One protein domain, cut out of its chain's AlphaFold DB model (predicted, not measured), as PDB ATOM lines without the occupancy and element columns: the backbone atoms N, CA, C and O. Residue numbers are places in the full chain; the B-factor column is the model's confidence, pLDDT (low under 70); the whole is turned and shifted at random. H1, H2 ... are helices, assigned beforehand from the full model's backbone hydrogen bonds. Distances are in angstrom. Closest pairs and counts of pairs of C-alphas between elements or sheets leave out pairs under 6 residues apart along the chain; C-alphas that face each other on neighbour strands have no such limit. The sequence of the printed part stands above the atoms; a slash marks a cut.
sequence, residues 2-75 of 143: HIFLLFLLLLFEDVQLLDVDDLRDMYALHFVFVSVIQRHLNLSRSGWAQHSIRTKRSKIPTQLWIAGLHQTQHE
ATOM      1  N   HIS A   2     207.576 160.391 148.680       50.28
ATOM      2  CA  HIS A   2     206.297 160.557 147.952       50.28
ATOM      3  C   HIS A   2     206.228 161.823 147.079       50.28
ATOM      4  O   HIS A   2     205.656 161.799 145.998       50.28
ATOM      5  N   ILE A   3     206.879 162.906 147.515       57.06
ATOM      6  CA  ILE A   3     206.897 164.193 146.806       57.06
ATOM      7  C   ILE A   3     207.545 164.082 145.416       57.06
ATOM      8  O   ILE A   3     207.121 164.777 144.509       57.06
ATOM      9  N   PHE A   4     208.531 163.199 145.214       60.28
ATOM     10  CA  PHE A   4     209.246 163.118 143.933       60.28
ATOM     11  C   PHE A   4     208.424 162.400 142.853       60.28
ATOM     12  O   PHE A   4     208.412 162.833 141.710       60.28
ATOM     13  N   LEU A   5     207.695 161.343 143.227       59.66
ATOM     14  CA  LEU A   5     206.777 160.645 142.320       59.66
ATOM     15  C   LEU A   5     205.574 161.517 141.951       59.66
ATOM     16  O   LEU A   5     205.197 161.557 140.786       59.66
ATOM     17  N   LEU A   6     205.022 162.248 142.926       60.91
ATOM     18  CA  LEU A   6     203.953 163.217 142.676       60.91
ATOM     19  C   LEU A   6     204.439 164.368 141.792       60.91
ATOM     20  O   LEU A   6     203.750 164.738 140.857       60.91
ATOM     21  N   PHE A   7     205.642 164.890 142.041       64.31
ATOM     22  CA  PHE A   7     206.236 165.938 141.212       64.31
ATOM     23  C   PHE A   7     206.456 165.479 139.768       64.31
ATOM     24  O   PHE A   7     206.222 166.244 138.844       64.31
ATOM     25  N   LEU A   8     206.875 164.229 139.564       64.44
ATOM     26  CA  LEU A   8     207.111 163.681 138.230       64.44
ATOM     27  C   LEU A   8     205.792 163.472 137.467       64.44
ATOM     28  O   LEU A   8     205.725 163.820 136.297       64.44
ATOM     29  N   LEU A   9     204.738 162.997 138.138       63.62
ATOM     30  CA  LEU A   9     203.380 162.934 137.578       63.62
ATOM     31  C   LEU A   9     202.833 164.322 137.217       63.62
ATOM     32  O   LEU A   9     202.373 164.512 136.097       63.62
ATOM     33  N   LEU A  10     202.954 165.292 138.127       63.88
ATOM     34  CA  LEU A  10     202.509 166.671 137.896       63.88
ATOM     35  C   LEU A  10     203.272 167.328 136.740       63.88
ATOM     36  O   LEU A  10     202.680 168.033 135.938       63.88
ATOM     37  N   LEU A  11     204.570 167.047 136.599       68.94
ATOM     38  CA  LEU A  11     205.370 167.563 135.491       68.94
ATOM     39  C   LEU A  11     204.941 166.967 134.140       68.94
ATOM     40  O   LEU A  11     205.006 167.657 133.129       68.94
ATOM     41  N   PHE A  12     204.500 165.707 134.100       65.94
ATOM     42  CA  PHE A  12     203.958 165.110 132.874       65.94
ATOM     43  C   PHE A  12     202.583 165.679 132.504       65.94
ATOM     44  O   PHE A  12     202.325 165.899 131.319       65.94
ATOM     45  N   GLU A  13     201.745 165.964 133.502       65.00
ATOM     46  CA  GLU A  13     200.454 166.638 133.328       65.00
ATOM     47  C   GLU A  13     200.640 168.086 132.834       65.00
ATOM     48  O   GLU A  13     200.042 168.482 131.835       65.00
ATOM     49  N   ASP A  14     201.557 168.842 133.450       62.31
ATOM     50  CA  ASP A  14     201.869 170.233 133.091       62.31
ATOM     51  C   ASP A  14     202.449 170.370 131.669       62.31
ATOM     52  O   ASP A  14     202.269 171.397 131.012       62.31
ATOM     53  N   VAL A  15     203.147 169.342 131.173       71.62
ATOM     54  CA  VAL A  15     203.727 169.312 129.816       71.62
ATOM     55  C   VAL A  15     202.725 168.767 128.777       71.62
ATOM     56  O   VAL A  15     203.038 168.743 127.588       71.62
ATOM     57  N   GLN A  16     201.510 168.375 129.192       65.81
ATOM     58  CA  GLN A  16     200.478 167.747 128.344       65.81
ATOM     59  C   GLN A  16     200.995 166.528 127.563       65.81
ATOM     60  O   GLN A  16     200.550 166.247 126.452       65.81
ATOM     61  N   LEU A  17     201.971 165.814 128.127       67.00
ATOM     62  CA  LEU A  17     202.619 164.688 127.455       67.00
ATOM     63  C   LEU A  17     201.891 163.354 127.692       67.00
ATOM     64  O   LEU A  17     202.380 162.318 127.250       67.00
ATOM     65  N   LEU A  18     200.802 163.381 128.461       69.56
ATOM     66  CA  LEU A  18     200.067 162.209 128.907       69.56
ATOM     67  C   LEU A  18     198.569 162.443 128.705       69.56
ATOM     68  O   LEU A  18     197.986 163.298 129.377       69.56
ATOM     69  N   ASP A  19     197.953 161.676 127.812       73.56
ATOM     70  CA  ASP A  19     196.500 161.558 127.738       73.56
ATOM     71  C   ASP A  19     196.035 160.367 128.592       73.56
ATOM     72  O   ASP A  19     196.414 159.220 128.357       73.56
ATOM     73  N   VAL A  20     195.221 160.637 129.615       72.44
ATOM     74  CA  VAL A  20     194.698 159.601 130.526       72.44
ATOM     75  C   VAL A  20     193.688 158.694 129.813       72.44
ATOM     76  O   VAL A  20     193.516 157.540 130.216       72.44
ATOM     77  N   ASP A  21     193.065 159.186 128.740       76.50
ATOM     78  CA  ASP A  21     192.136 158.412 127.918       76.50
ATOM     79  C   ASP A  21     192.860 157.585 126.830       76.50
ATOM     80  O   ASP A  21     192.257 156.668 126.258       76.50
ATOM     81  N   ASP A  22     194.158 157.827 126.570       80.38
ATOM     82  CA  ASP A  22     194.965 157.001 125.661       80.38
ATOM     83  C   ASP A  22     195.652 155.842 126.407       80.38
ATOM     84  O   ASP A  22     196.547 155.992 127.245       80.38
ATOM     85  N   LEU A  23     195.269 154.619 126.034       77.38
ATOM     86  CA  LEU A  23     195.845 153.382 126.557       77.38
ATOM     87  C   LEU A  23     197.362 153.275 126.341       77.38
ATOM     88  O   LEU A  23     198.032 152.621 127.142       77.38
ATOM     89  N   ARG A  24     197.916 153.875 125.282       76.38
ATOM     90  CA  ARG A  24     199.359 153.827 124.988       76.38
ATOM     91  C   ARG A  24     200.147 154.672 125.972       76.38
ATOM     92  O   ARG A  24     201.166 154.206 126.480       76.38
ATOM     93  N   ASP A  25     199.647 155.866 126.260       74.94
ATOM     94  CA  ASP A  25     200.252 156.801 127.204       74.94
ATOM     95  C   ASP A  25     200.200 156.218 128.614       74.94
ATOM     96  O   ASP A  25     201.220 156.151 129.307       74.94
ATOM     97  N   MET A  26     199.056 155.646 128.994       77.69
ATOM     98  CA  MET A  26     198.916 154.923 130.254       77.69
ATOM     99  C   MET A  26     199.813 153.682 130.328       77.69
ATOM    100  O   MET A  26     200.416 153.411 131.369       77.69
ATOM    101  N   TYR A  27     199.952 152.920 129.242       77.75
ATOM    102  CA  TYR A  27     200.849 151.764 129.202       77.75
ATOM    103  C   TYR A  27     202.323 152.185 129.338       77.75
ATOM    104  O   TYR A  27     203.063 151.595 130.131       77.75
ATOM    105  N   ALA A  28     202.749 153.225 128.616       75.06
ATOM    106  CA  ALA A  28     204.100 153.773 128.694       75.06
ATOM    107  C   ALA A  28     204.409 154.314 130.099       75.06
ATOM    108  O   ALA A  28     205.476 154.030 130.654       75.06
ATOM    109  N   LEU A  29     203.449 155.011 130.713       77.38
ATOM    110  CA  LEU A  29     203.539 155.481 132.090       77.38
ATOM    111  C   LEU A  29     203.765 154.313 133.053       77.38
ATOM    112  O   LEU A  29     204.747 154.309 133.793       77.38
ATOM    113  N   HIS A  30     202.907 153.290 133.022       79.44
ATOM    114  CA  HIS A  30     203.057 152.127 133.899       79.44
ATOM    115  C   HIS A  30     204.407 151.434 133.697       79.44
ATOM    116  O   HIS A  30     205.084 151.104 134.674       79.44
ATOM    117  N   PHE A  31     204.837 151.268 132.448       78.12
ATOM    118  CA  PHE A  31     206.107 150.631 132.120       78.12
ATOM    119  C   PHE A  31     207.304 151.347 132.763       78.12
ATOM    120  O   PHE A  31     208.153 150.709 133.395       78.12
ATOM    121  N   VAL A  32     207.348 152.679 132.668       77.31
ATOM    122  CA  VAL A  32     208.405 153.491 133.284       77.31
ATOM    123  C   VAL A  32     208.276 153.465 134.808       77.31
ATOM    124  O   VAL A  32     209.231 153.125 135.513       77.31
ATOM    125  N   PHE A  33     207.094 153.777 135.339       75.69
ATOM    126  CA  PHE A  33     206.892 153.996 136.771       75.69
ATOM    127  C   PHE A  33     207.066 152.733 137.612       75.69
ATOM    128  O   PHE A  33     207.597 152.827 138.719       75.69
ATOM    129  N   VAL A  34     206.708 151.552 137.101       81.50
ATOM    130  CA  VAL A  34     206.944 150.284 137.811       81.50
ATOM    131  C   VAL A  34     208.434 150.104 138.118       81.50
ATOM    132  O   VAL A  34     208.802 149.813 139.259       81.50
ATOM    133  N   SER A  35     209.307 150.350 137.137       76.44
ATOM    134  CA  SER A  35     210.760 150.230 137.328       76.44
ATOM    135  C   SER A  35     211.300 151.250 138.344       76.44
ATOM    136  O   SER A  35     212.100 150.911 139.226       76.44
ATOM    137  N   VAL A  36     210.797 152.488 138.287       76.06
ATOM    138  CA  VAL A  36     211.152 153.583 139.199       76.06
ATOM    139  C   VAL A  36     210.733 153.257 140.634       76.06
ATOM    140  O   VAL A  36     211.554 153.334 141.555       76.06
ATOM    141  N   ILE A  37     209.485 152.829 140.833       79.81
ATOM    142  CA  ILE A  37     208.936 152.438 142.137       79.81
ATOM    143  C   ILE A  37     209.726 151.266 142.716       79.81
ATOM    144  O   ILE A  37     210.183 151.346 143.858       79.81
ATOM    145  N   GLN A  38     209.957 150.208 141.937       80.94
ATOM    146  CA  GLN A  38     210.685 149.029 142.409       80.94
ATOM    147  C   GLN A  38     212.097 149.385 142.891       80.94
ATOM    148  O   GLN A  38     212.566 148.884 143.921       80.94
ATOM    149  N   ARG A  39     212.778 150.294 142.192       75.50
ATOM    150  CA  ARG A  39     214.089 150.800 142.610       75.50
ATOM    151  C   ARG A  39     214.009 151.623 143.893       75.50
ATOM    152  O   ARG A  39     214.849 151.458 144.776       75.50
ATOM    153  N   HIS A  40     213.015 152.492 144.018       76.00
ATOM    154  CA  HIS A  40     212.783 153.264 145.235       76.00
ATOM    155  C   HIS A  40     212.469 152.377 146.441       76.00
ATOM    156  O   HIS A  40     212.998 152.620 147.525       76.00
ATOM    157  N   LEU A  41     211.690 151.314 146.244       81.94
ATOM    158  CA  LEU A  41     211.469 150.283 147.253       81.94
ATOM    159  C   LEU A  41     212.777 149.582 147.620       81.94
ATOM    160  O   LEU A  41     213.044 149.382 148.800       81.94
ATOM    161  N   ASN A  42     213.639 149.280 146.646       80.56
ATOM    162  CA  ASN A  42     214.954 148.695 146.913       80.56
ATOM    163  C   ASN A  42     215.859 149.623 147.733       80.56
ATOM    164  O   ASN A  42     216.459 149.167 148.703       80.56
ATOM    165  N   LEU A  43     215.914 150.911 147.388       77.56
ATOM    166  CA  LEU A  43     216.660 151.935 148.129       77.56
ATOM    167  C   LEU A  43     216.111 152.130 149.543       77.56
ATOM    168  O   LEU A  43     216.869 152.228 150.507       77.56
ATOM    169  N   SER A  44     214.786 152.183 149.673       75.62
ATOM    170  CA  SER A  44     214.123 152.292 150.969       75.62
ATOM    171  C   SER A  44     214.398 151.054 151.812       75.62
ATOM    172  O   SER A  44     214.793 151.188 152.963       75.62
ATOM    173  N   ARG A  45     214.313 149.856 151.226       77.56
ATOM    174  CA  ARG A  45     214.653 148.589 151.878       77.56
ATOM    175  C   ARG A  45     216.108 148.561 152.333       77.56
ATOM    176  O   ARG A  45     216.357 148.193 153.474       77.56
ATOM    177  N   SER A  46     217.063 148.957 151.491       77.00
ATOM    178  CA  SER A  46     218.483 148.964 151.863       77.00
ATOM    179  C   SER A  46     218.788 150.008 152.934       77.00
ATOM    180  O   SER A  46     219.457 149.694 153.915       77.00
ATOM    181  N   GLY A  47     218.254 151.224 152.792       72.88
ATOM    182  CA  GLY A  47     218.397 152.281 153.791       72.88
ATOM    183  C   GLY A  47     217.724 151.913 155.110       72.88
ATOM    184  O   GLY A  47     218.283 152.155 156.176       72.88
ATOM    185  N   TRP A  48     216.564 151.259 155.049       72.94
ATOM    186  CA  TRP A  48     215.864 150.773 156.227       72.94
ATOM    187  C   TRP A  48     216.627 149.650 156.917       72.94
ATOM    188  O   TRP A  48     216.861 149.712 158.117       72.94
ATOM    189  N   ALA A  49     217.108 148.671 156.158       70.62
ATOM    190  CA  ALA A  49     217.899 147.563 156.679       70.62
ATOM    191  C   ALA A  49     219.222 148.007 157.324       70.62
ATOM    192  O   ALA A  49     219.775 147.245 158.115       70.62
ATOM    193  N   GLN A  50     219.726 149.197 156.977       69.81
ATOM    194  CA  GLN A  50     221.014 149.742 157.413       69.81
ATOM    195  C   GLN A  50     220.903 150.909 158.405       69.81
ATOM    196  O   GLN A  50     221.924 151.330 158.950       69.81
ATOM    197  N   HIS A  51     219.703 151.438 158.676       74.94
ATOM    198  CA  HIS A  51     219.575 152.561 159.606       74.94
ATOM    199  C   HIS A  51     219.852 152.126 161.041       74.94
ATOM    200  O   HIS A  51     219.628 150.992 161.444       74.94
ATOM    201  N   SER A  52     220.382 153.048 161.828       68.25
ATOM    202  CA  SER A  52     220.648 152.809 163.235       68.25
ATOM    203  C   SER A  52     219.375 153.044 164.049       68.25
ATOM    204  O   SER A  52     218.836 154.155 164.067       68.25
ATOM    205  N   ILE A  53     218.886 152.021 164.755       75.00
ATOM    206  CA  ILE A  53     217.713 152.172 165.620       75.00
ATOM    207  C   ILE A  53     218.149 152.808 166.942       75.00
ATOM    208  O   ILE A  53     218.767 152.165 167.800       75.00
ATOM    209  N   ARG A  54     217.761 154.072 167.138       68.62
ATOM    210  CA  ARG A  54     218.085 154.874 168.332       68.62
ATOM    211  C   ARG A  54     217.715 154.175 169.647       68.62
ATOM    212  O   ARG A  54     218.454 154.267 170.621       68.62
ATOM    213  N   THR A  55     216.606 153.437 169.675       66.25
ATOM    214  CA  THR A  55     216.090 152.751 170.874       66.25
ATOM    215  C   THR A  55     216.764 151.412 171.184       66.25
ATOM    216  O   THR A  55     216.599 150.900 172.289       66.25
ATOM    217  N   LYS A  56     217.578 150.849 170.278       67.81
ATOM    218  CA  LYS A  56     218.330 149.599 170.510       67.81
ATOM    219  C   LYS A  56     219.843 149.826 170.499       67.81
ATOM    220  O   LYS A  56     220.580 149.097 169.840       67.81
ATOM    221  N   ARG A  57     220.309 150.842 171.242       71.62
ATOM    222  CA  ARG A  57     221.736 151.225 171.348       71.62
ATOM    223  C   ARG A  57     222.402 151.420 169.979       71.62
ATOM    224  O   ARG A  57     223.532 150.987 169.776       71.62
ATOM    225  N   SER A  58     221.679 152.015 169.035       73.94
ATOM    226  CA  SER A  58     222.186 152.292 167.691       73.94
ATOM    227  C   SER A  58     222.511 151.054 166.836       73.94
ATOM    228  O   SER A  58     223.231 151.165 165.842       73.94
ATOM    229  N   LYS A  59     221.969 149.873 167.169       71.06
ATOM    230  CA  LYS A  59     222.085 148.682 166.315       71.06
ATOM    231  C   LYS A  59     221.253 148.821 165.045       71.06
ATOM    232  O   LYS A  59     220.169 149.404 165.054       71.06
ATOM    233  N   ILE A  60     221.759 148.225 163.978       82.25
ATOM    234  CA  ILE A  60     221.106 148.185 162.674       82.25
ATOM    235  C   ILE A  60     220.078 147.027 162.642       82.25
ATOM    236  O   ILE A  60     220.364 145.975 163.222       82.25
ATOM    237  N   PRO A  61     218.905 147.149 161.984       78.38
ATOM    238  CA  PRO A  61     217.907 146.079 161.872       78.38
ATOM    239  C   PRO A  61     218.473 144.719 161.467       78.38
ATOM    240  O   PRO A  61     218.126 143.709 162.072       78.38
ATOM    241  N   THR A  62     219.400 144.684 160.511       78.25
ATOM    242  CA  THR A  62     220.075 143.445 160.089       78.25
ATOM    243  C   THR A  62     220.892 142.800 161.208       78.25
ATOM    244  O   THR A  62     220.826 141.589 161.398       78.25
ATOM    245  N   GLN A  63     221.602 143.590 162.017       80.81
ATOM    246  CA  GLN A  63     222.333 143.084 163.184       80.81
ATOM    247  C   GLN A  63     221.385 142.528 164.251       80.81
ATOM    248  O   GLN A  63     221.715 141.557 164.925       80.81
ATOM    249  N   LEU A  64     220.209 143.140 164.415       80.50
ATOM    250  CA  LEU A  64     219.179 142.649 165.330       80.50
ATOM    251  C   LEU A  64     218.555 141.344 164.835       80.50
ATOM    252  O   LEU A  64     218.328 140.457 165.649       80.50
ATOM    253  N   TRP A  65     218.321 141.219 163.528       79.00
ATOM    254  CA  TRP A  65     217.831 139.991 162.903       79.00
ATOM    255  C   TRP A  65     218.812 138.830 163.090       79.00
ATOM    256  O   TRP A  65     218.428 137.780 163.594       79.00
ATOM    257  N   ILE A  66     220.097 139.042 162.784       82.06
ATOM    258  CA  ILE A  66     221.153 138.032 162.971       82.06
ATOM    259  C   ILE A  66     221.289 137.646 164.452       82.06
ATOM    260  O   ILE A  66     221.394 136.465 164.775       82.06
ATOM    261  N   ALA A  67     221.250 138.626 165.362       81.69
ATOM    262  CA  ALA A  67     221.292 138.359 166.798       81.69
ATOM    263  C   ALA A  67     220.066 137.565 167.282       81.69
ATOM    264  O   ALA A  67     220.217 136.687 168.125       81.69
ATOM    265  N   GLY A  68     218.878 137.854 166.740       76.31
ATOM    266  CA  GLY A  68     217.654 137.105 167.021       76.31
ATOM    267  C   GLY A  68     217.735 135.664 166.525       76.31
ATOM    268  O   GLY A  68     217.456 134.756 167.295       76.31
ATOM    269  N   LEU A  69     218.219 135.444 165.296       78.44
ATOM    270  CA  LEU A  69     218.422 134.100 164.739       78.44
ATOM    271  C   LEU A  69     219.356 133.238 165.600       78.44
ATOM    272  O   LEU A  69     219.096 132.059 165.800       78.44
ATOM    273  N   HIS A  70     220.434 133.817 166.134       75.50
ATOM    274  CA  HIS A  70     221.346 133.088 167.023       75.50
ATOM    275  C   HIS A  70     220.716 132.786 168.396       75.50
ATOM    276  O   HIS A  70     221.073 131.803 169.039       75.50
ATOM    277  N   GLN A  71     219.794 133.624 168.877       70.75
ATOM    278  CA  GLN A  71     219.072 133.378 170.132       70.75
ATOM    279  C   GLN A  71     218.044 132.254 169.966       70.75
ATOM    280  O   GLN A  71     217.931 131.390 170.829       70.75
ATOM    281  N   THR A  72     217.366 132.201 168.821       64.38
ATOM    282  CA  THR A  72     216.302 131.229 168.549       64.38
ATOM    283  C   THR A  72     216.808 129.862 168.088       64.38
ATOM    284  O   THR A  72     216.059 128.897 168.123       64.38
ATOM    285  N   GLN A  73     218.085 129.729 167.712       60.53
ATOM    286  CA  GLN A  73     218.716 128.418 167.500       60.53
ATOM    287  C   GLN A  73     218.860 127.594 168.793       60.53
ATOM    288  O   GLN A  73     219.063 126.385 168.718       60.53
ATOM    289  N   HIS A  74     218.759 128.232 169.963       58.72
ATOM    290  CA  HIS A  74     218.842 127.575 171.270       58.72
ATOM    291  C   HIS A  74     217.490 127.445 171.987       58.72
ATOM    292  O   HIS A  74     217.389 126.669 172.935       58.72
ATOM    293  N   GLU A  75     216.460 128.161 171.535       57.62
ATOM    294  CA  GLU A  75     215.097 128.095 172.065       57.62
ATOM    295  C   GLU A  75     214.177 127.533 170.977       57.62
ATOM    296  O   GLU A  75     213.796 128.228 170.034       57.62
TER     297      GLU A  75
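Overview. This is residues 2 to 75 of the 143 residues of an uncharacterized protein of Amphimedon queenslandica (UniProt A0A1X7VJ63). One long helix, H2, makes the spine of an extended, thin shape: the shorter helix H1 folds back beside the first part of H2, across a gap, and a third helix, H3, makes a corner with the far end of H2 and leads away from it. It is a loosely formed hook with an arm rather than a closed bundle, for H1 touches neither of the other helices, and residues 66 to 75 stick out beyond the corner. The printed part has 74 residues with three named helices, in the order H1, H2, H3, and no named strand; its class is all helix. The whole is extended, with a radius of gyration of the C-alphas of 20.1 A and spans of 59 by 24 by 13 A, a rod in outline.

Along the chain. H1 is residues 2 to 14, beginning at C-alpha 2 at (206.297, 160.557, 147.952) and measuring 18.3 A from first to last C-alpha. A short link of 8 residues leads to H2, residues 23 to 50, which begins at C-alpha 23 at (195.845, 153.382, 126.557) and is 40.0 A long. After another short link, of 10 residues, comes H3, residues 61 to 72, which is 16.4 A long and ends at C-alpha 72 at (216.302, 131.229, 168.549).

Arrangement. H1 and H2 are near each other, with 8 pairs of C-alphas within 10 A, and their closest C-alphas are 8.5 A apart. H2 touches H3 with its residues 48 to 50 alone, and H3 touches H2 with its residues 61 to 62 alone. Their closest C-alphas are those of Ala 49 and Pro 61, 5.4 A apart. The lines of H2 and H3 stand at a steep tilt of 63 degrees, and the two run the same way. H1 and H3 are apart. In H1 and H3 every O i to N i+4 pair is within hydrogen-bond range, and in H2 23 of 24 are.

Size, cuts and confidence. The two C-alphas farthest apart are those of Gln 16 and His 74, at 61.6 A. Residues 41 to 47, which belong to H2, stand free, and so do residues 66 to 75, of which 66 to 72 belong to H3. The printed part has no cut, and neither of its two links is long. The mean pLDDT of the printed part is 72.4; 25 residues are under 70, namely residues 2 to 14, 16 to 18, 50, 52, 54 to 56 and 72 to 75. The mean pLDDT of H1 is 62, against 77 for H2 and 77 for H3.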